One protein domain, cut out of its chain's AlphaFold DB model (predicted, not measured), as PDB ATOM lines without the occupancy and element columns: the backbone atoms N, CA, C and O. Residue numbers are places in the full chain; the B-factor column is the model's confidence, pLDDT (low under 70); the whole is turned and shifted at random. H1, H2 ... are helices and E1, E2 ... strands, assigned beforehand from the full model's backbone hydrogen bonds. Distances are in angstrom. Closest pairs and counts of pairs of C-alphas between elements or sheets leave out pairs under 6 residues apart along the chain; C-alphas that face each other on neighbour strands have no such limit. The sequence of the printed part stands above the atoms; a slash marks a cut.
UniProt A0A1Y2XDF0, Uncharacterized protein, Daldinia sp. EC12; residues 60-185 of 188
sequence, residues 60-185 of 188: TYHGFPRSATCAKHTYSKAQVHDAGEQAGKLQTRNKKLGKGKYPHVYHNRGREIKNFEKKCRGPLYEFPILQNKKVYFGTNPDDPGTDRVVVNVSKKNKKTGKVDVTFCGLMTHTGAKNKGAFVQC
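AT A GLANCE: This is residues 60 to 185 of the 188 residues of an uncharacterized protein of Daldinia sp. EC12 (UniProt A0A1Y2XDF0). Little regular structure is present: after a small hairpin, E1 and E2, helix H1 crosses one face of a strongly twisted sheet, E3-E4-E5, with long loops around them. The sheet is a meander, each strand the antiparallel neighbour of the one before. The 126 printed residues, mixed in class with 45 in named elements, run E1 E2 H1 E3 E4 E5 and are compact, with radius of gyration of the C-alphas 13.7 A and spans 44 by 36 by 27 A.

HOW THE PARTS SIT: E1, residues 67 to 70, and E2, residues 73 to 76, form a hairpin, with N 68 and O 75 at 3.0 A. H1, residues 77 to 92, with every O i to N i+4 pair within hydrogen-bond range, is on the sheet of E3, residues 124 to 128, E4, residues 147 to 153, and E5, residues 164 to 172, in two layers, at a height over the sheet of 6.9 A. H1 runs across the strands, at 76 degrees to E3 on the local plane; its closest C-alphas to E4 are Gly 84 and Val 149, 6.4 A. Hairpins E3-E4 and E4-E5 have N 125 and O 151, and N 148 and O 171, each 2.8 A.

IN THESE COORDINATES: E1 begins at C-alpha 67 (22.452, -43.370, 28.087). H1 is 22.1 A long. E5, 24.0 A, bends by 52 degrees at residue 168 and ends at C-alpha 172 (18.892, -39.043, 41.858).

THE WHOLE: The printed part has no cut. Links H1 to E3 and E3 to E4 are long. pLDDT is under 70 at residues 108 to 112, 114 to 115, 117 to 118 and 140 to 141.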
ATOM      1  N   THR A  60       9.374 -51.903  27.819       91.31
ATOM      2  CA  THR A  60       9.181 -50.916  26.752       91.31
ATOM      3  C   THR A  60       9.884 -49.611  27.093       91.31
ATOM      4  O   THR A  60       9.740 -49.073  28.190       91.31
ATOM      5  N   TYR A  61      10.601 -49.078  26.107       88.69
ATOM      6  CA  TYR A  61      11.114 -47.715  26.115       88.69
ATOM      7  C   TYR A  61      10.255 -46.858  25.204       88.69
ATOM      8  O   TYR A  61       9.925 -47.263  24.086       88.69
ATOM      9  N   HIS A  62       9.971 -45.642  25.632       82.25
ATOM     10  CA  HIS A  62       9.573 -44.593  24.721       82.25
ATOM     11  C   HIS A  62      10.652 -43.495  24.849       82.25
ATOM     12  O   HIS A  62      11.174 -43.240  25.926       82.25
ATOM     13  N   GLY A  63      11.177 -42.994  23.729       72.56
ATOM     14  CA  GLY A  63      12.139 -41.877  23.723       72.56
ATOM     15  C   GLY A  63      13.472 -42.020  24.490       72.56
ATOM     16  O   GLY A  63      14.235 -41.061  24.482       72.56
ATOM     17  N   PHE A  64      13.787 -43.147  25.147       78.88
ATOM     18  CA  PHE A  64      15.021 -43.262  25.934       78.88
ATOM     19  C   PHE A  64      16.260 -43.328  25.023       78.88
ATOM     20  O   PHE A  64      16.325 -44.217  24.159       78.88
ATOM     21  N   PRO A  65      17.251 -42.437  25.220       74.56
ATOM     22  CA  PRO A  65      18.475 -42.433  24.428       74.56
ATOM     23  C   PRO A  65      19.407 -43.593  24.804       74.56
ATOM     24  O   PRO A  65      19.052 -44.509  25.541       74.56
ATOM     25  N   ARG A  66      20.632 -43.610  24.268       85.75
ATOM     26  CA  ARG A  66      21.598 -44.686  24.570       85.75
ATOM     27  C   ARG A  66      22.053 -44.694  26.036       85.75
ATOM     28  O   ARG A  66      22.428 -45.752  26.545       85.75
ATOM     29  N   SER A  67      22.013 -43.541  26.704       90.69
ATOM     30  CA  SER A  67      22.452 -43.370  28.087       90.69
ATOM     31  C   SER A  67      21.808 -42.162  28.760       90.69
ATOM     32  O   SER A  67      21.372 -41.228  28.093       90.69
ATOM     33  N   ALA A  68      21.832 -42.147  30.088       90.19
ATOM     34  CA  ALA A  68      21.365 -41.037  30.907       90.19
ATOM     35  C   ALA A  68      22.350 -40.762  32.046       90.19
ATOM     36  O   ALA A  68      22.976 -41.688  32.557       90.19
ATOM     37  N   THR A  69      22.477 -39.502  32.451       93.81
ATOM     38  CA  THR A  69      23.452 -39.052  33.445       93.81
ATOM     39  C   THR A  69      22.755 -38.479  34.674       93.81
ATOM     40  O   THR A  69      22.024 -37.492  34.598       93.81
ATOM     41  N   CYS A  70      23.009 -39.096  35.823       94.25
ATOM     42  CA  CYS A  70      22.567 -38.669  37.142       94.25
ATOM     43  C   CYS A  70      23.747 -38.034  37.881       94.25
ATOM     44  O   CYS A  70      24.669 -38.735  38.300       94.25
ATOM     45  N   ALA A  71      23.743 -36.706  38.020       92.25
ATOM     46  CA  ALA A  71      24.901 -35.948  38.495       92.25
ATOM     47  C   ALA A  71      26.180 -36.303  37.704       92.25
ATOM     48  O   ALA A  71      26.320 -35.885  36.560       92.25
ATOM     49  N   LYS A  72      27.090 -37.097  38.281       93.06
ATOM     50  CA  LYS A  72      28.348 -37.541  37.649       93.06
ATOM     51  C   LYS A  72      28.319 -38.984  37.126       93.06
ATOM     52  O   LYS A  72      29.323 -39.461  36.605       93.06
ATOM     53  N   HIS A  73      27.203 -39.694  37.288       94.56
ATOM     54  CA  HIS A  73      27.082 -41.111  36.948       94.56
ATOM     55  C   HIS A  73      26.290 -41.292  35.663       94.56
ATOM     56  O   HIS A  73      25.138 -40.877  35.579       94.56
ATOM     57  N   THR A  74      26.903 -41.931  34.670       94.94
ATOM     58  CA  THR A  74      26.250 -42.242  33.397       94.94
ATOM     59  C   THR A  74      25.834 -43.703  33.371       94.94
ATOM     60  O   THR A  74      26.654 -44.602  33.550       94.94
ATOM     61  N   TYR A  75      24.553 -43.928  33.107       95.19
ATOM     62  CA  TYR A  75      23.941 -45.241  33.001       95.19
ATOM     63  C   TYR A  75      23.666 -45.576  31.545       95.19
ATOM     64  O   TYR A  75      23.058 -44.794  30.810       95.19
ATOM     65  N   SER A  76      24.107 -46.761  31.139       94.31
ATOM     66  CA  SER A  76      23.780 -47.333  29.836       94.31
ATOM     67  C   SER A  76      22.324 -47.797  29.775       94.31
ATOM     68  O   SER A  76      21.712 -48.123  30.795       94.31
ATOM     69  N   LYS A  77      21.785 -47.920  28.559       93.00
ATOM     70  CA  LYS A  77      20.474 -48.543  28.331       93.00
ATOM     71  C   LYS A  77      20.355 -49.955  28.913       93.00
ATOM     72  O   LYS A  77      19.281 -50.301  29.384       93.00
ATOM     73  N   ALA A  78      21.434 -50.740  28.925       93.75
ATOM     74  CA  ALA A  78      21.436 -52.070  29.534       93.75
ATOM     75  C   ALA A  78      21.216 -52.004  31.055       93.75
ATOM     76  O   ALA A  78      20.319 -52.652  31.570       93.75
ATOM     77  N   GLN A  79      21.926 -51.125  31.769       95.69
ATOM     78  CA  GLN A  79      21.715 -50.966  33.217       95.69
ATOM     79  C   GLN A  79      20.295 -50.496  33.552       95.69
ATOM     80  O   GLN A  79      19.702 -50.943  34.533       95.69
ATOM     81  N   VAL A  80      19.739 -49.598  32.732       94.75
ATOM     82  CA  VAL A  80      18.347 -49.149  32.876       94.75
ATOM     83  C   VAL A  80      17.373 -50.301  32.637       94.75
ATOM     84  O   VAL A  80      16.413 -50.447  33.396       94.75
ATOM     85  N   HIS A  81      17.637 -51.121  31.617       94.25
ATOM     86  CA  HIS A  81      16.859 -52.319  31.322       94.25
ATOM     87  C   HIS A  81      16.855 -53.267  32.515       94.25
ATOM     88  O   HIS A  81      15.787 -53.597  33.013       94.25
ATOM     89  N   ASP A  82      18.030 -53.653  33.000       95.25
ATOM     90  CA  ASP A  82      18.168 -54.713  33.995       95.25
ATOM     91  C   ASP A  82      17.564 -54.300  35.342       95.25
ATOM     92  O   ASP A  82      16.838 -55.069  35.975       95.25
ATOM     93  N   ALA A  83      17.777 -53.045  35.757       96.25
ATOM     94  CA  ALA A  83      17.152 -52.497  36.958       96.25
ATOM     95  C   ALA A  83      15.620 -52.427  36.826       96.25
ATOM     96  O   ALA A  83      14.883 -52.787  37.750       96.25
ATOM     97  N   GLY A  84      15.119 -51.979  35.673       95.19
ATOM     98  CA  GLY A  84      13.687 -51.871  35.423       95.19
ATOM     99  C   GLY A  84      12.991 -53.232  35.267       95.19
ATOM    100  O   GLY A  84      11.887 -53.426  35.780       95.19
ATOM    101  N   GLU A  85      13.638 -54.193  34.610       94.12
ATOM    102  CA  GLU A  85      13.174 -55.576  34.495       94.12
ATOM    103  C   GLU A  85      13.071 -56.212  35.883       94.12
ATOM    104  O   GLU A  85      12.037 -56.802  36.211       94.12
ATOM    105  N   GLN A  86      14.087 -56.028  36.732       95.06
ATOM    106  CA  GLN A  86      14.071 -56.540  38.100       95.06
ATOM    107  C   GLN A  86      12.913 -55.960  38.918       95.06
ATOM    108  O   GLN A  86      12.214 -56.701  39.617       95.06
ATOM    109  N   ALA A  87      12.639 -54.660  38.787       94.69
ATOM    110  CA  ALA A  87      11.466 -54.046  39.402       94.69
ATOM    111  C   ALA A  87      10.160 -54.729  38.943       94.69
ATOM    112  O   ALA A  87       9.302 -55.061  39.765       94.69
ATOM    113  N   GLY A  88      10.023 -55.010  37.645       92.06
ATOM    114  CA  GLY A  88       8.868 -55.723  37.096       92.06
ATOM    115  C   GLY A  88       8.729 -57.166  37.590       92.06
ATOM    116  O   GLY A  88       7.624 -57.590  37.946       92.06
ATOM    117  N   LYS A  89       9.837 -57.915  37.679       92.12
ATOM    118  CA  LYS A  89       9.855 -59.285  38.227       92.12
ATOM    119  C   LYS A  89       9.374 -59.303  39.676       92.12
ATOM    120  O   LYS A  89       8.500 -60.092  40.034       92.12
ATOM    121  N   LEU A  90       9.891 -58.391  40.499       92.38
ATOM    122  CA  LEU A  90       9.502 -58.266  41.903       92.38
ATOM    123  C   LEU A  90       8.024 -57.894  42.056       92.38
ATOM    124  O   LEU A  90       7.341 -58.488  42.887       92.38
ATOM    125  N   GLN A  91       7.498 -56.996  41.216       90.44
ATOM    126  CA  GLN A  91       6.064 -56.685  41.216       90.44
ATOM    127  C   GLN A  91       5.199 -57.873  40.800       90.44
ATOM    128  O   GLN A  91       4.198 -58.161  41.450       90.44
ATOM    129  N   THR A  92       5.604 -58.611  39.766       88.00
ATOM    130  CA  THR A  92       4.882 -59.811  39.309       88.00
ATOM    131  C   THR A  92       4.767 -60.859  40.419       88.00
ATOM    132  O   THR A  92       3.716 -61.497  40.567       88.00
ATOM    133  N   ARG A  93       5.837 -60.994  41.216       89.31
ATOM    134  CA  ARG A  93       5.963 -61.916  42.355       89.31
ATOM    135  C   ARG A  93       5.437 -61.342  43.680       89.31
ATOM    136  O   ARG A  93       5.495 -62.041  44.683       89.31
ATOM    137  N   ASN A  94       4.960 -60.094  43.706       89.38
ATOM    138  CA  ASN A  94       4.596 -59.367  44.930       89.38
ATOM    139  C   ASN A  94       5.699 -59.396  46.018       89.38
ATOM    140  O   ASN A  94       5.423 -59.533  47.208       89.38
ATOM    141  N   LYS A  95       6.968 -59.292  45.607       93.06
ATOM    142  CA  LYS A  95       8.144 -59.284  46.492       93.06
ATOM    143  C   LYS A  95       8.745 -57.885  46.587       93.06
ATOM    144  O   LYS A  95       8.582 -57.067  45.681       93.06
ATOM    145  N   LYS A  96       9.460 -57.627  47.684       95.12
ATOM    146  CA  LYS A  96      10.227 -56.399  47.930       95.12
ATOM    147  C   LYS A  96      11.623 -56.749  48.445       95.12
ATOM    148  O   LYS A  96      11.785 -57.773  49.101       95.12
ATOM    149  N   LEU A  97      12.602 -55.897  48.159       95.06
ATOM    150  CA  LEU A  97      14.008 -56.078  48.510       95.06
ATOM    151  C   LEU A  97      14.504 -54.981  49.448       95.06
ATOM    152  O   LEU A  97      14.142 -53.808  49.302       95.06
ATOM    153  N   GLY A  98      15.386 -55.379  50.365       93.19
ATOM    154  CA  GLY A  98      16.074 -54.492  51.294       93.19
ATOM    155  C   GLY A  98      15.155 -53.754  52.272       93.19
ATOM    156  O   GLY A  98      13.925 -53.844  52.235       93.19
ATOM    157  N   LYS A  99      15.770 -52.958  53.154       90.50
ATOM    158  CA  LYS A  99      15.047 -52.136  54.143       90.50
ATOM    159  C   LYS A  99      14.150 -51.080  53.487       90.50
ATOM    160  O   LYS A  99      13.094 -50.761  54.023       90.50
ATOM    161  N   GLY A 100      14.550 -50.584  52.313       90.75
ATOM    162  CA  GLY A 100      13.771 -49.642  51.504       90.75
ATOM    163  C   GLY A 100      12.549 -50.256  50.814       90.75
ATOM    164  O   GLY A 100      11.756 -49.518  50.243       90.75
ATOM    165  N   LYS A 101      12.370 -51.586  50.879       94.81
ATOM    166  CA  LYS A 101      11.245 -52.325  50.285       94.81
ATOM    167  C   LYS A 101      11.063 -52.025  48.793       94.81
ATOM    168  O   LYS A 101       9.965 -51.719  48.337       94.81
ATOM    169  N   TYR A 102      12.133 -52.157  48.017       96.12
ATOM    170  CA  TYR A 102      12.113 -51.900  46.579       96.12
ATOM    171  C   TYR A 102      11.540 -53.075  45.769       96.12
ATOM    172  O   TYR A 102      11.771 -54.225  46.129       96.12
ATOM    173  N   PRO A 103      10.843 -52.831  44.647       95.44
ATOM    174  CA  PRO A 103      10.412 -51.523  44.164       95.44
ATOM    175  C   PRO A 103       9.266 -50.980  45.019       95.44
ATOM    176  O   PRO A 103       8.329 -51.711  45.336       95.44
ATOM    177  N   HIS A 104       9.278 -49.692  45.337       91.69
ATOM    178  CA  HIS A 104       8.162 -49.040  46.035       91.69
ATOM    179  C   HIS A 104       7.541 -47.936  45.189       91.69
ATOM    180  O   HIS A 104       8.109 -47.526  44.176       91.69
ATOM    181  N   VAL A 105       6.321 -47.538  45.553       90.88
ATOM    182  CA  VAL A 105       5.559 -46.552  44.785       90.88
ATOM    183  C   VAL A 105       6.281 -45.211  44.852       90.88
ATOM    184  O   VAL A 105       6.554 -44.683  45.929       90.88
ATOM    185  N   TYR A 106       6.541 -44.641  43.685       86.88
ATOM    186  CA  TYR A 106       7.030 -43.285  43.558       86.88
ATOM    187  C   TYR A 106       5.851 -42.309  43.658       86.88
ATOM    188  O   TYR A 106       5.032 -42.191  42.748       86.88
ATOM    189  N   HIS A 107       5.758 -41.596  44.781       76.88
ATOM    190  CA  HIS A 107       4.663 -40.656  45.065       76.88
ATOM    191  C   HIS A 107       4.887 -39.233  44.530       76.88
ATOM    192  O   HIS A 107       4.169 -38.321  44.930       76.88
ATOM    193  N   ASN A 108       5.884 -39.012  43.670       65.88
ATOM    194  CA  ASN A 108       6.167 -37.706  43.067       65.88
ATOM    195  C   ASN A 108       6.220 -36.525  44.047       65.88
ATOM    196  O   ASN A 108       5.663 -35.460  43.797       65.88
ATOM    197  N   ARG A 109       6.893 -36.712  45.187       55.44
ATOM    198  CA  ARG A 109       6.973 -35.692  46.250       55.44
ATOM    199  C   ARG A 109       8.014 -34.597  45.981       55.44
ATOM    200  O   ARG A 109       8.138 -33.668  46.774       55.44
ATOM    201  N   GLY A 110       8.761 -34.689  44.881       54.59
ATOM    202  CA  GLY A 110       9.744 -33.688  44.475       54.59
ATOM    203  C   GLY A 110       9.161 -32.704  43.466       54.59
ATOM    204  O   GLY A 110       8.841 -33.089  42.348       54.59
ATOM    205  N   ARG A 111       9.115 -31.411  43.816       58.97
ATOM    206  CA  ARG A 111       8.827 -30.314  42.862       58.97
ATOM    207  C   ARG A 111       9.926 -30.132  41.799       58.97
ATOM    208  O   ARG A 111       9.785 -29.319  40.893       58.97
ATOM    209  N   GLU A 112      11.028 -30.866  41.935       67.19
ATOM    210  CA  GLU A 112      12.234 -30.756  41.110       67.19
ATOM    211  C   GLU A 112      12.256 -31.759  39.943       67.19
ATOM    212  O   GLU A 112      13.103 -31.646  39.055       67.19
ATOM    213  N   ILE A 113      11.301 -32.698  39.887       73.31
ATOM    214  CA  ILE A 113      11.102 -33.551  38.712       73.31
ATOM    215  C   ILE A 113      10.095 -32.882  37.790       73.31
ATOM    216  O   ILE A 113       8.909 -32.781  38.100       73.31
ATOM    217  N   LYS A 114      10.594 -32.397  36.653       64.44
ATOM    218  CA  LYS A 114       9.803 -31.561  35.753       64.44
ATOM    219  C   LYS A 114       8.918 -32.386  34.835       64.44
ATOM    220  O   LYS A 114       7.796 -31.964  34.608       64.44
ATOM    221  N   ASN A 115       9.390 -33.528  34.322       65.31
ATOM    222  CA  ASN A 115       8.594 -34.409  33.466       65.31
ATOM    223  C   ASN A 115       9.166 -35.833  33.446       65.31
ATOM    224  O   ASN A 115      10.237 -36.056  32.880       65.31
ATOM    225  N   PHE A 116       8.419 -36.815  33.952       74.06
ATOM    226  CA  PHE A 116       8.586 -38.179  33.448       74.06
ATOM    227  C   PHE A 116       7.997 -38.282  32.049       74.06
ATOM    228  O   PHE A 116       7.239 -37.418  31.601       74.06
ATOM    229  N   GLU A 117       8.366 -39.338  31.342       69.50
ATOM    230  CA  GLU A 117       7.853 -39.568  30.010       69.50
ATOM    231  C   GLU A 117       6.315 -39.492  29.949       69.50
ATOM    232  O   GLU A 117       5.615 -40.128  30.734       69.50
ATOM    233  N   LYS A 118       5.774 -38.741  28.974       69.00
ATOM    234  CA  LYS A 118       4.326 -38.469  28.835       69.00
ATOM    235  C   LYS A 118       3.457 -39.732  28.788       69.00
ATOM    236  O   LYS A 118       2.269 -39.680  29.099       69.00
ATOM    237  N   LYS A 119       4.033 -40.859  28.357       72.75
ATOM    238  CA  LYS A 119       3.346 -42.152  28.249       72.75
ATOM    239  C   LYS A 119       3.270 -42.914  29.571       72.75
ATOM    240  O   LYS A 119       2.523 -43.884  29.659       72.75
ATOM    241  N   CYS A 120       3.966 -42.458  30.606       81.31
ATOM    242  CA  CYS A 120       3.897 -43.047  31.930       81.31
ATOM    243  C   CYS A 120       2.632 -42.607  32.657       81.31
ATOM    244  O   CYS A 120       2.589 -41.585  33.338       81.31
ATOM    245  N   ARG A 121       1.576 -43.406  32.474       73.62
ATOM    246  CA  ARG A 121       0.264 -43.224  33.098       73.62
ATOM    247  C   ARG A 121       0.014 -44.366  34.081       73.62
ATOM    248  O   ARG A 121       0.128 -45.531  33.718       73.62
ATOM    249  N   GLY A 122      -0.375 -44.035  35.309       75.25
ATOM    250  CA  GLY A 122      -0.639 -45.009  36.374       75.25
ATOM    251  C   GLY A 122       0.418 -44.983  37.483       75.25
ATOM    252  O   GLY A 122       1.231 -44.060  37.524       75.25
ATOM    253  N   PRO A 123       0.400 -45.962  38.409       84.50
ATOM    254  CA  PRO A 123       1.350 -45.997  39.511       84.50
ATOM    255  C   PRO A 123       2.768 -46.140  38.966       84.50
ATOM    256  O   PRO A 123       3.058 -47.009  38.138       84.50
ATOM    257  N   LEU A 124       3.640 -45.254  39.428       90.62
ATOM    258  CA  LEU A 124       5.060 -45.305  39.139       90.62
ATOM    259  C   LEU A 124       5.759 -45.999  40.295       90.62
ATOM    260  O   LEU A 124       5.367 -45.853  41.453       90.62
ATOM    261  N   TYR A 125       6.799 -46.744  39.974       94.19
ATOM    262  CA  TYR A 125       7.642 -47.422  40.934       94.19
ATOM    263  C   TYR A 125       9.080 -46.999  40.719       94.19
ATOM    264  O   TYR A 125       9.530 -46.899  39.579       94.19
ATOM    265  N   GLU A 126       9.797 -46.776  41.811       95.31
ATOM    266  CA  GLU A 126      11.237 -46.549  41.767       95.31
ATOM    267  C   GLU A 126      12.000 -47.797  42.218       95.31
ATOM    268  O   GLU A 126      11.557 -48.543  43.104       95.31
ATOM    269  N   PHE A 127      13.156 -48.019  41.598       97.50
ATOM    270  CA  PHE A 127      14.063 -49.113  41.917       97.50
ATOM    271  C   PHE A 127      15.524 -48.642  41.825       97.50
ATOM    272  O   PHE A 127      15.829 -47.829  40.949       97.50
ATOM    273  N   PRO A 128      16.431 -49.100  42.707       97.50
ATOM    274  CA  PRO A 128      17.840 -48.720  42.653       97.50
ATOM    275  C   PRO A 128      18.509 -49.089  41.327       97.50
ATOM    276  O   PRO A 128      18.316 -50.190  40.810       97.50
ATOM    277  N   ILE A 129      19.327 -48.177  40.804       97.00
ATOM    278  CA  ILE A 129      20.250 -48.443  39.696       97.00
ATOM    279  C   ILE A 129      21.672 -48.191  40.192       97.00
ATOM    280  O   ILE A 129      21.987 -47.107  40.678       97.00
ATOM    281  N   LEU A 130      22.517 -49.223  40.141       95.44
ATOM    282  CA  LEU A 130      23.817 -49.198  40.804       95.44
ATOM    283  C   LEU A 130      24.942 -48.812  39.839       95.44
ATOM    284  O   LEU A 130      24.998 -49.233  38.680       95.44
ATOM    285  N   GLN A 131      25.894 -48.039  40.356       93.00
ATOM    286  CA  GLN A 131      27.055 -47.552  39.603       93.00
ATOM    287  C   GLN A 131      28.027 -48.675  39.226       93.00
ATOM    288  O   GLN A 131      28.694 -48.606  38.197       93.00
ATOM    289  N   ASN A 132      28.064 -49.744  40.025       92.38
ATOM    290  CA  ASN A 132      28.891 -50.930  39.798       92.38
ATOM    291  C   ASN A 132      28.339 -51.868  38.703       92.38
ATOM    292  O   ASN A 132      28.852 -52.972  38.543       92.38
ATOM    293  N   LYS A 133      27.299 -51.443  37.968       91.75
ATOM    294  CA  LYS A 133      26.624 -52.194  36.892       91.75
ATOM    295  C   LYS A 133      25.898 -53.467  37.344       91.75
ATOM    296  O   LYS A 133      25.366 -54.173  36.494       91.75
ATOM    297  N   LYS A 134      25.835 -53.757  38.648       93.44
ATOM    298  CA  LYS A 134      25.052 -54.876  39.180       93.44
ATOM    299  C   LYS A 134      23.584 -54.482  39.336       93.44
ATOM    300  O   LYS A 134      23.252 -53.317  39.560       93.44
ATOM    301  N   VAL A 135      22.704 -55.476  39.260       95.19
ATOM    302  CA  VAL A 135      21.303 -55.332  39.664       95.19
ATOM    303  C   VAL A 135      21.235 -55.356  41.191       95.19
ATOM    304  O   VAL A 135      21.934 -56.133  41.829       95.19
ATOM    305  N   TYR A 136      20.403 -54.500  41.779       95.62
ATOM    306  CA  TYR A 136      20.205 -54.459  43.225       95.62
ATOM    307  C   TYR A 136      19.435 -55.691  43.726       95.62
ATOM    308  O   TYR A 136      18.315 -55.940  43.271       95.62
ATOM    309  N   PHE A 137      19.997 -56.422  44.696       93.19
ATOM    310  CA  PHE A 137      19.351 -57.593  45.311       93.19
ATOM    311  C   PHE A 137      18.924 -57.374  46.771       93.19
ATOM    312  O   PHE A 137      18.199 -58.193  47.332       93.19
ATOM    313  N   GLY A 138      19.277 -56.232  47.371       90.56
ATOM    314  CA  GLY A 138      18.805 -55.815  48.695       90.56
ATOM    315  C   GLY A 138      19.305 -56.649  49.871       90.56
ATOM    316  O   GLY A 138      18.733 -56.558  50.958       90.56
ATOM    317  N   THR A 139      20.357 -57.435  49.662       82.62
ATOM    318  CA  THR A 139      21.155 -58.062  50.718       82.62
ATOM    319  C   THR A 139      22.190 -57.072  51.238       82.62
ATOM    320  O   THR A 139      22.566 -56.146  50.535       82.62
ATOM    321  N   ASN A 140      22.700 -57.253  52.454       66.56
ATOM    322  CA  ASN A 140      23.924 -56.545  52.838       66.56
ATOM    323  C   ASN A 140      25.105 -57.171  52.069       66.56
ATOM    324  O   ASN A 140      25.138 -58.398  51.956       66.56
ATOM    325  N   PRO A 141      26.068 -56.388  51.555       68.88
ATOM    326  CA  PRO A 141      26.259 -54.948  51.737       68.88
ATOM    327  C   PRO A 141      25.635 -54.060  50.635       68.88
ATOM    328  O   PRO A 141      26.050 -52.911  50.503       68.88
ATOM    329  N   ASP A 142      24.681 -54.543  49.830       75.38
ATOM    330  CA  ASP A 142      24.090 -53.763  48.734       75.38
ATOM    331  C   ASP A 142      23.343 -52.528  49.267       75.38
ATOM    332  O   ASP A 142      22.208 -52.586  49.755       75.38
ATOM    333  N   ASP A 143      23.989 -51.374  49.123       89.31
ATOM    334  CA  ASP A 143      23.391 -50.059  49.303       89.31
ATOM    335  C   ASP A 143      22.587 -49.697  48.038       89.31
ATOM    336  O   ASP A 143      23.124 -49.780  46.927       89.31
ATOM    337  N   PRO A 144      21.306 -49.288  48.150       93.50
ATOM    338  CA  PRO A 144      20.551 -48.774  47.006       93.50
ATOM    339  C   PRO A 144      21.176 -47.517  46.373       93.50
ATOM    340  O   PRO A 144      20.755 -47.103  45.291       93.50
ATOM    341  N   GLY A 145      22.127 -46.864  47.041       94.19
ATOM    342  CA  GLY A 145      22.776 -45.649  46.576       94.19
ATOM    343  C   GLY A 145      21.777 -44.508  46.385       94.19
ATOM    344  O   GLY A 145      20.667 -44.505  46.930       94.19
ATOM    345  N   THR A 146      22.144 -43.528  45.564       95.12
ATOM    346  CA  THR A 146      21.354 -42.302  45.366       95.12
ATOM    347  C   THR A 146      20.420 -42.334  44.165       95.12
ATOM    348  O   THR A 146      19.518 -41.501  44.087       95.12
ATOM    349  N   ASP A 147      20.631 -43.259  43.230       96.25
ATOM    350  CA  ASP A 147      20.053 -43.180  41.888       96.25
ATOM    351  C   ASP A 147      18.955 -44.228  41.701       96.25
ATOM    352  O   ASP A 147      19.027 -45.346  42.225       96.25
ATOM    353  N   ARG A 148      17.901 -43.862  40.974       96.25
ATOM    354  CA  ARG A 148      16.724 -44.707  40.765       96.25
ATOM    355  C   ARG A 148      16.322 -44.734  39.301       96.25
ATOM    356  O   ARG A 148      16.275 -43.689  38.649       96.25
ATOM    357  N   VAL A 149      15.932 -45.914  38.830       95.25
ATOM    358  CA  VAL A 149      15.065 -46.049  37.659       95.25
ATOM    359  C   VAL A 149      13.614 -45.916  38.090       95.25
ATOM    360  O   VAL A 149      13.209 -46.473  39.110       95.25
ATOM    361  N   VAL A 150      12.835 -45.167  37.316       93.94
ATOM    362  CA  VAL A 150      11.391 -45.039  37.487       93.94
ATOM    363  C   VAL A 150      10.710 -45.779  36.355       93.94
ATOM    364  O   VAL A 150      10.984 -45.534  35.178       93.94
ATOM    365  N   VAL A 151       9.811 -46.685  36.723       93.44
ATOM    366  CA  VAL A 151       9.041 -47.498  35.790       93.44
ATOM    367  C   VAL A 151       7.555 -47.418  36.100       93.44
ATOM    368  O   VAL A 151       7.143 -47.326  37.255       93.44
ATOM    369  N   ASN A 152       6.733 -47.498  35.066       92.44
ATOM    370  CA  ASN A 152       5.334 -47.855  35.207       92.44
ATOM    371  C   ASN A 152       5.208 -49.371  35.058       92.44
ATOM    372  O   ASN A 152       5.850 -49.971  34.198       92.44
ATOM    373  N   VAL A 153       4.388 -49.982  35.908       90.12
ATOM    374  CA  VAL A 153       4.097 -51.416  35.848       90.12
ATOM    375  C   VAL A 153       2.612 -51.578  35.570       90.12
ATOM    376  O   VAL A 153       1.777 -51.047  36.310       90.12
ATOM    377  N   SER A 154       2.282 -52.280  34.486       88.81
ATOM    378  CA  SER A 154       0.897 -52.499  34.077       88.81
ATOM    379  C   SER A 154       0.170 -53.448  35.036       88.81
ATOM    380  O   SER A 154       0.763 -54.112  35.892       88.81
ATOM    381  N   LYS A 155      -1.159 -53.518  34.909       87.94
ATOM    382  CA  LYS A 155      -1.937 -54.533  35.626       87.94
ATOM    383  C   LYS A 155      -1.523 -55.922  35.143       87.94
ATOM    384  O   LYS A 155      -1.360 -56.137  33.945       87.94
ATOM    385  N   LYS A 156      -1.449 -56.873  36.077       87.06
ATOM    386  CA  LYS A 156      -1.172 -58.280  35.775       87.06
ATOM    387  C   LYS A 156      -2.166 -58.789  34.729       87.06
ATOM    388  O   LYS A 156      -3.382 -58.724  34.922       87.06
ATOM    389  N   ASN A 157      -1.647 -59.273  33.610       86.38
ATOM    390  CA  ASN A 157      -2.433 -59.888  32.561       86.38
ATOM    391  C   ASN A 157      -3.094 -61.151  33.127       86.38
ATOM    392  O   ASN A 157      -2.410 -62.044  33.618       86.38
ATOM    393  N   LYS A 158      -4.427 -61.231  33.062       87.12
ATOM    394  CA  LYS A 158      -5.190 -62.337  33.662       87.12
ATOM    395  C   LYS A 158      -4.912 -63.698  33.017       87.12
ATOM    396  O   LYS A 158      -5.101 -64.710  33.672       87.12
ATOM    397  N   LYS A 159      -4.491 -63.720  31.747       85.19
ATOM    398  CA  LYS A 159      -4.203 -64.953  31.004       85.19
ATOM    399  C   LYS A 159      -2.784 -65.444  31.258       85.19
ATOM    400  O   LYS A 159      -2.573 -66.629  31.451       85.19
ATOM    401  N   THR A 160      -1.813 -64.533  31.228       82.69
ATOM    402  CA  THR A 160      -0.392 -64.903  31.304       82.69
ATOM    403  C   THR A 160       0.199 -64.750  32.699       82.69
ATOM    404  O   THR A 160       1.310 -65.205  32.942       82.69
ATOM    405  N   GLY A 161      -0.486 -64.049  33.604       81.00
ATOM    406  CA  GLY A 161       0.057 -63.681  34.906       81.00
ATOM    407  C   GLY A 161       1.227 -62.693  34.827       81.00
ATOM    408  O   GLY A 161       1.893 -62.484  35.835       81.00
ATOM    409  N   LYS A 162       1.512 -62.079  33.673       80.88
ATOM    410  CA  LYS A 162       2.666 -61.179  33.505       80.88
ATOM    411  C   LYS A 162       2.274 -59.714  33.633       80.88
ATOM    412  O   LYS A 162       1.118 -59.358  33.420       80.88
ATOM    413  N   VAL A 163       3.246 -58.868  33.948       87.69
ATOM    414  CA  VAL A 163       3.121 -57.408  33.840       87.69
ATOM    415  C   VAL A 163       3.947 -56.914  32.657       87.69
ATOM    416  O   VAL A 163       4.948 -57.530  32.288       87.69
ATOM    417  N   ASP A 164       3.544 -55.785  32.095       90.75
ATOM    418  CA  ASP A 164       4.392 -54.996  31.212       90.75
ATOM    419  C   ASP A 164       5.070 -53.911  32.042       90.75
ATOM    420  O   ASP A 164       4.489 -53.379  32.994       90.75
ATOM    421  N   VAL A 165       6.302 -53.584  31.676       92.12
ATOM    422  CA  VAL A 165       7.082 -52.530  32.313       92.12
ATOM    423  C   VAL A 165       7.403 -51.472  31.273       92.12
ATOM    424  O   VAL A 165       7.902 -51.775  30.189       92.12
ATOM    425  N   THR A 166       7.142 -50.218  31.611       92.69
ATOM    426  CA  THR A 166       7.496 -49.069  30.782       92.69
ATOM    427  C   THR A 166       8.497 -48.215  31.538       92.69
ATOM    428  O   THR A 166       8.232 -47.806  32.668       92.69
ATOM    429  N   PHE A 167       9.648 -47.944  30.928       92.12
ATOM    430  CA  PHE A 167      10.589 -46.958  31.454       92.12
ATOM    431  C   PHE A 167       9.950 -45.568  31.464       92.12
ATOM    432  O   PHE A 167       9.309 -45.185  30.492       92.12
ATOM    433  N   CYS A 168      10.154 -44.813  32.543       90.62
ATOM    434  CA  CYS A 168       9.592 -43.471  32.697       90.62
ATOM    435  C   CYS A 168      10.642 -42.388  32.881       90.62
ATOM    436  O   CYS A 168      10.414 -41.240  32.490       90.62
ATOM    437  N   GLY A 169      11.769 -42.735  33.495       90.75
ATOM    438  CA  GLY A 169      12.867 -41.813  33.721       90.75
ATOM    439  C   GLY A 169      13.896 -42.346  34.702       90.75
ATOM    440  O   GLY A 169      13.731 -43.407  35.301       90.75
ATOM    441  N   LEU A 170      14.951 -41.560  34.880       93.00
ATOM    442  CA  LEU A 170      15.923 -41.712  35.953       93.00
ATOM    443  C   LEU A 170      15.884 -40.494  36.874       93.00
ATOM    444  O   LEU A 170      15.644 -39.366  36.431       93.00
ATOM    445  N   MET A 171      16.169 -40.726  38.148       93.62
ATOM    446  CA  MET A 171      16.269 -39.670  39.150       93.62
ATOM    447  C   MET A 171      17.365 -39.968  40.167       93.62
ATOM    448  O   MET A 171      17.778 -41.115  40.332       93.62
ATOM    449  N   THR A 172      17.834 -38.931  40.853       94.38
ATOM    450  CA  THR A 172      18.892 -39.043  41.858       94.38
ATOM    451  C   THR A 172      18.628 -38.146  43.057       94.38
ATOM    452  O   THR A 172      18.063 -37.061  42.921       94.38
ATOM    453  N   HIS A 173      19.020 -38.609  44.242       93.31
ATOM    454  CA  HIS A 173      19.095 -37.759  45.430       93.31
ATOM    455  C   HIS A 173      20.210 -36.708  45.317       93.31
ATOM    456  O   HIS A 173      20.159 -35.674  45.981       93.31
ATOM    457  N   THR A 174      21.222 -36.951  44.481       94.50
ATOM    458  CA  THR A 174      22.369 -36.052  44.336       94.50
ATOM    459  C   THR A 174      21.943 -34.733  43.699       94.50
ATOM    460  O   THR A 174      21.451 -34.707  42.576       94.50
ATOM    461  N   GLY A 175      22.168 -33.625  44.407       90.81
ATOM    462  CA  GLY A 175      21.796 -32.284  43.945       90.81
ATOM    463  C   GLY A 175      20.351 -31.880  44.252       90.81
ATOM    464  O   GLY A 175      19.972 -30.757  43.926       90.81
ATOM    465  N   ALA A 176      19.560 -32.739  44.905       89.88
ATOM    466  CA  ALA A 176      18.239 -32.365  45.397       89.88
ATOM    467  C   ALA A 176      18.345 -31.442  46.619       89.88
ATOM    468  O   ALA A 176      19.168 -31.663  47.508       89.88
ATOM    469  N   LYS A 177      17.490 -30.415  46.688       87.25
ATOM    470  CA  LYS A 177      17.578 -29.389  47.746       87.25
ATOM    471  C   LYS A 177      17.114 -29.875  49.117       87.25
ATOM    472  O   LYS A 177      17.545 -29.348  50.136       87.25
ATOM    473  N   ASN A 178      16.206 -30.848  49.141       85.25
ATOM    474  CA  ASN A 178      15.580 -31.335  50.367       85.25
ATOM    475  C   ASN A 178      16.020 -32.766  50.676       85.25
ATOM    476  O   ASN A 178      16.176 -33.595  49.777       85.25
ATOM    477  N   LYS A 179      16.145 -33.090  51.967       84.81
ATOM    478  CA  LYS A 179      16.438 -34.457  52.414       84.81
ATOM    479  C   LYS A 179      15.361 -35.421  51.905       84.81
ATOM    480  O   LYS A 179      14.175 -35.218  52.145       84.81
ATOM    481  N   GLY A 180      15.790 -36.473  51.212       84.62
ATOM    482  CA  GLY A 180      14.900 -37.482  50.632       84.62
ATOM    483  C   GLY A 180      14.188 -37.049  49.345       84.62
ATOM    484  O   GLY A 180      13.400 -37.828  48.814       84.62
ATOM    485  N   ALA A 181      14.451 -35.844  48.825       88.12
ATOM    486  CA  ALA A 181      13.949 -35.425  47.521       88.12
ATOM    487  C   ALA A 181      14.824 -35.959  46.383       88.12
ATOM    488  O   ALA A 181      15.965 -36.369  46.588       88.12
ATOM    489  N   PHE A 182      14.269 -35.930  45.176       91.06
ATOM    490  CA  PHE A 182      14.933 -36.346  43.952       91.06
ATOM    491  C   PHE A 182      14.944 -35.208  42.936       91.06
ATOM    492  O   PHE A 182      13.982 -34.443  42.843       91.06
ATOM    493  N   VAL A 183      16.001 -35.171  42.129       90.62
ATOM    494  CA  VAL A 183      16.071 -34.410  40.878       90.62
ATOM    495  C   VAL A 183      16.091 -35.369  39.697       90.62
ATOM    496  O   VAL A 183      16.550 -36.509  39.798       90.62
ATOM    497  N   GLN A 184      15.581 -34.905  38.562       90.31
ATOM    498  CA  GLN A 184      15.593 -35.680  37.329       90.31
ATOM    499  C   GLN A 184      17.011 -35.766  36.753       90.31
ATOM    500  O   GLN A 184      17.716 -34.760  36.676       90.31
ATOM    501  N   CYS A 185      17.415 -36.958  36.319       92.00
ATOM    502  CA  CYS A 185      18.672 -37.135  35.600       92.00
ATOM    503  C   CYS A 185      18.568 -36.580  34.172       92.00
ATOM    504  O   CYS A 185      17.488 -36.535  33.582       92.00
TER     505      CYS A 185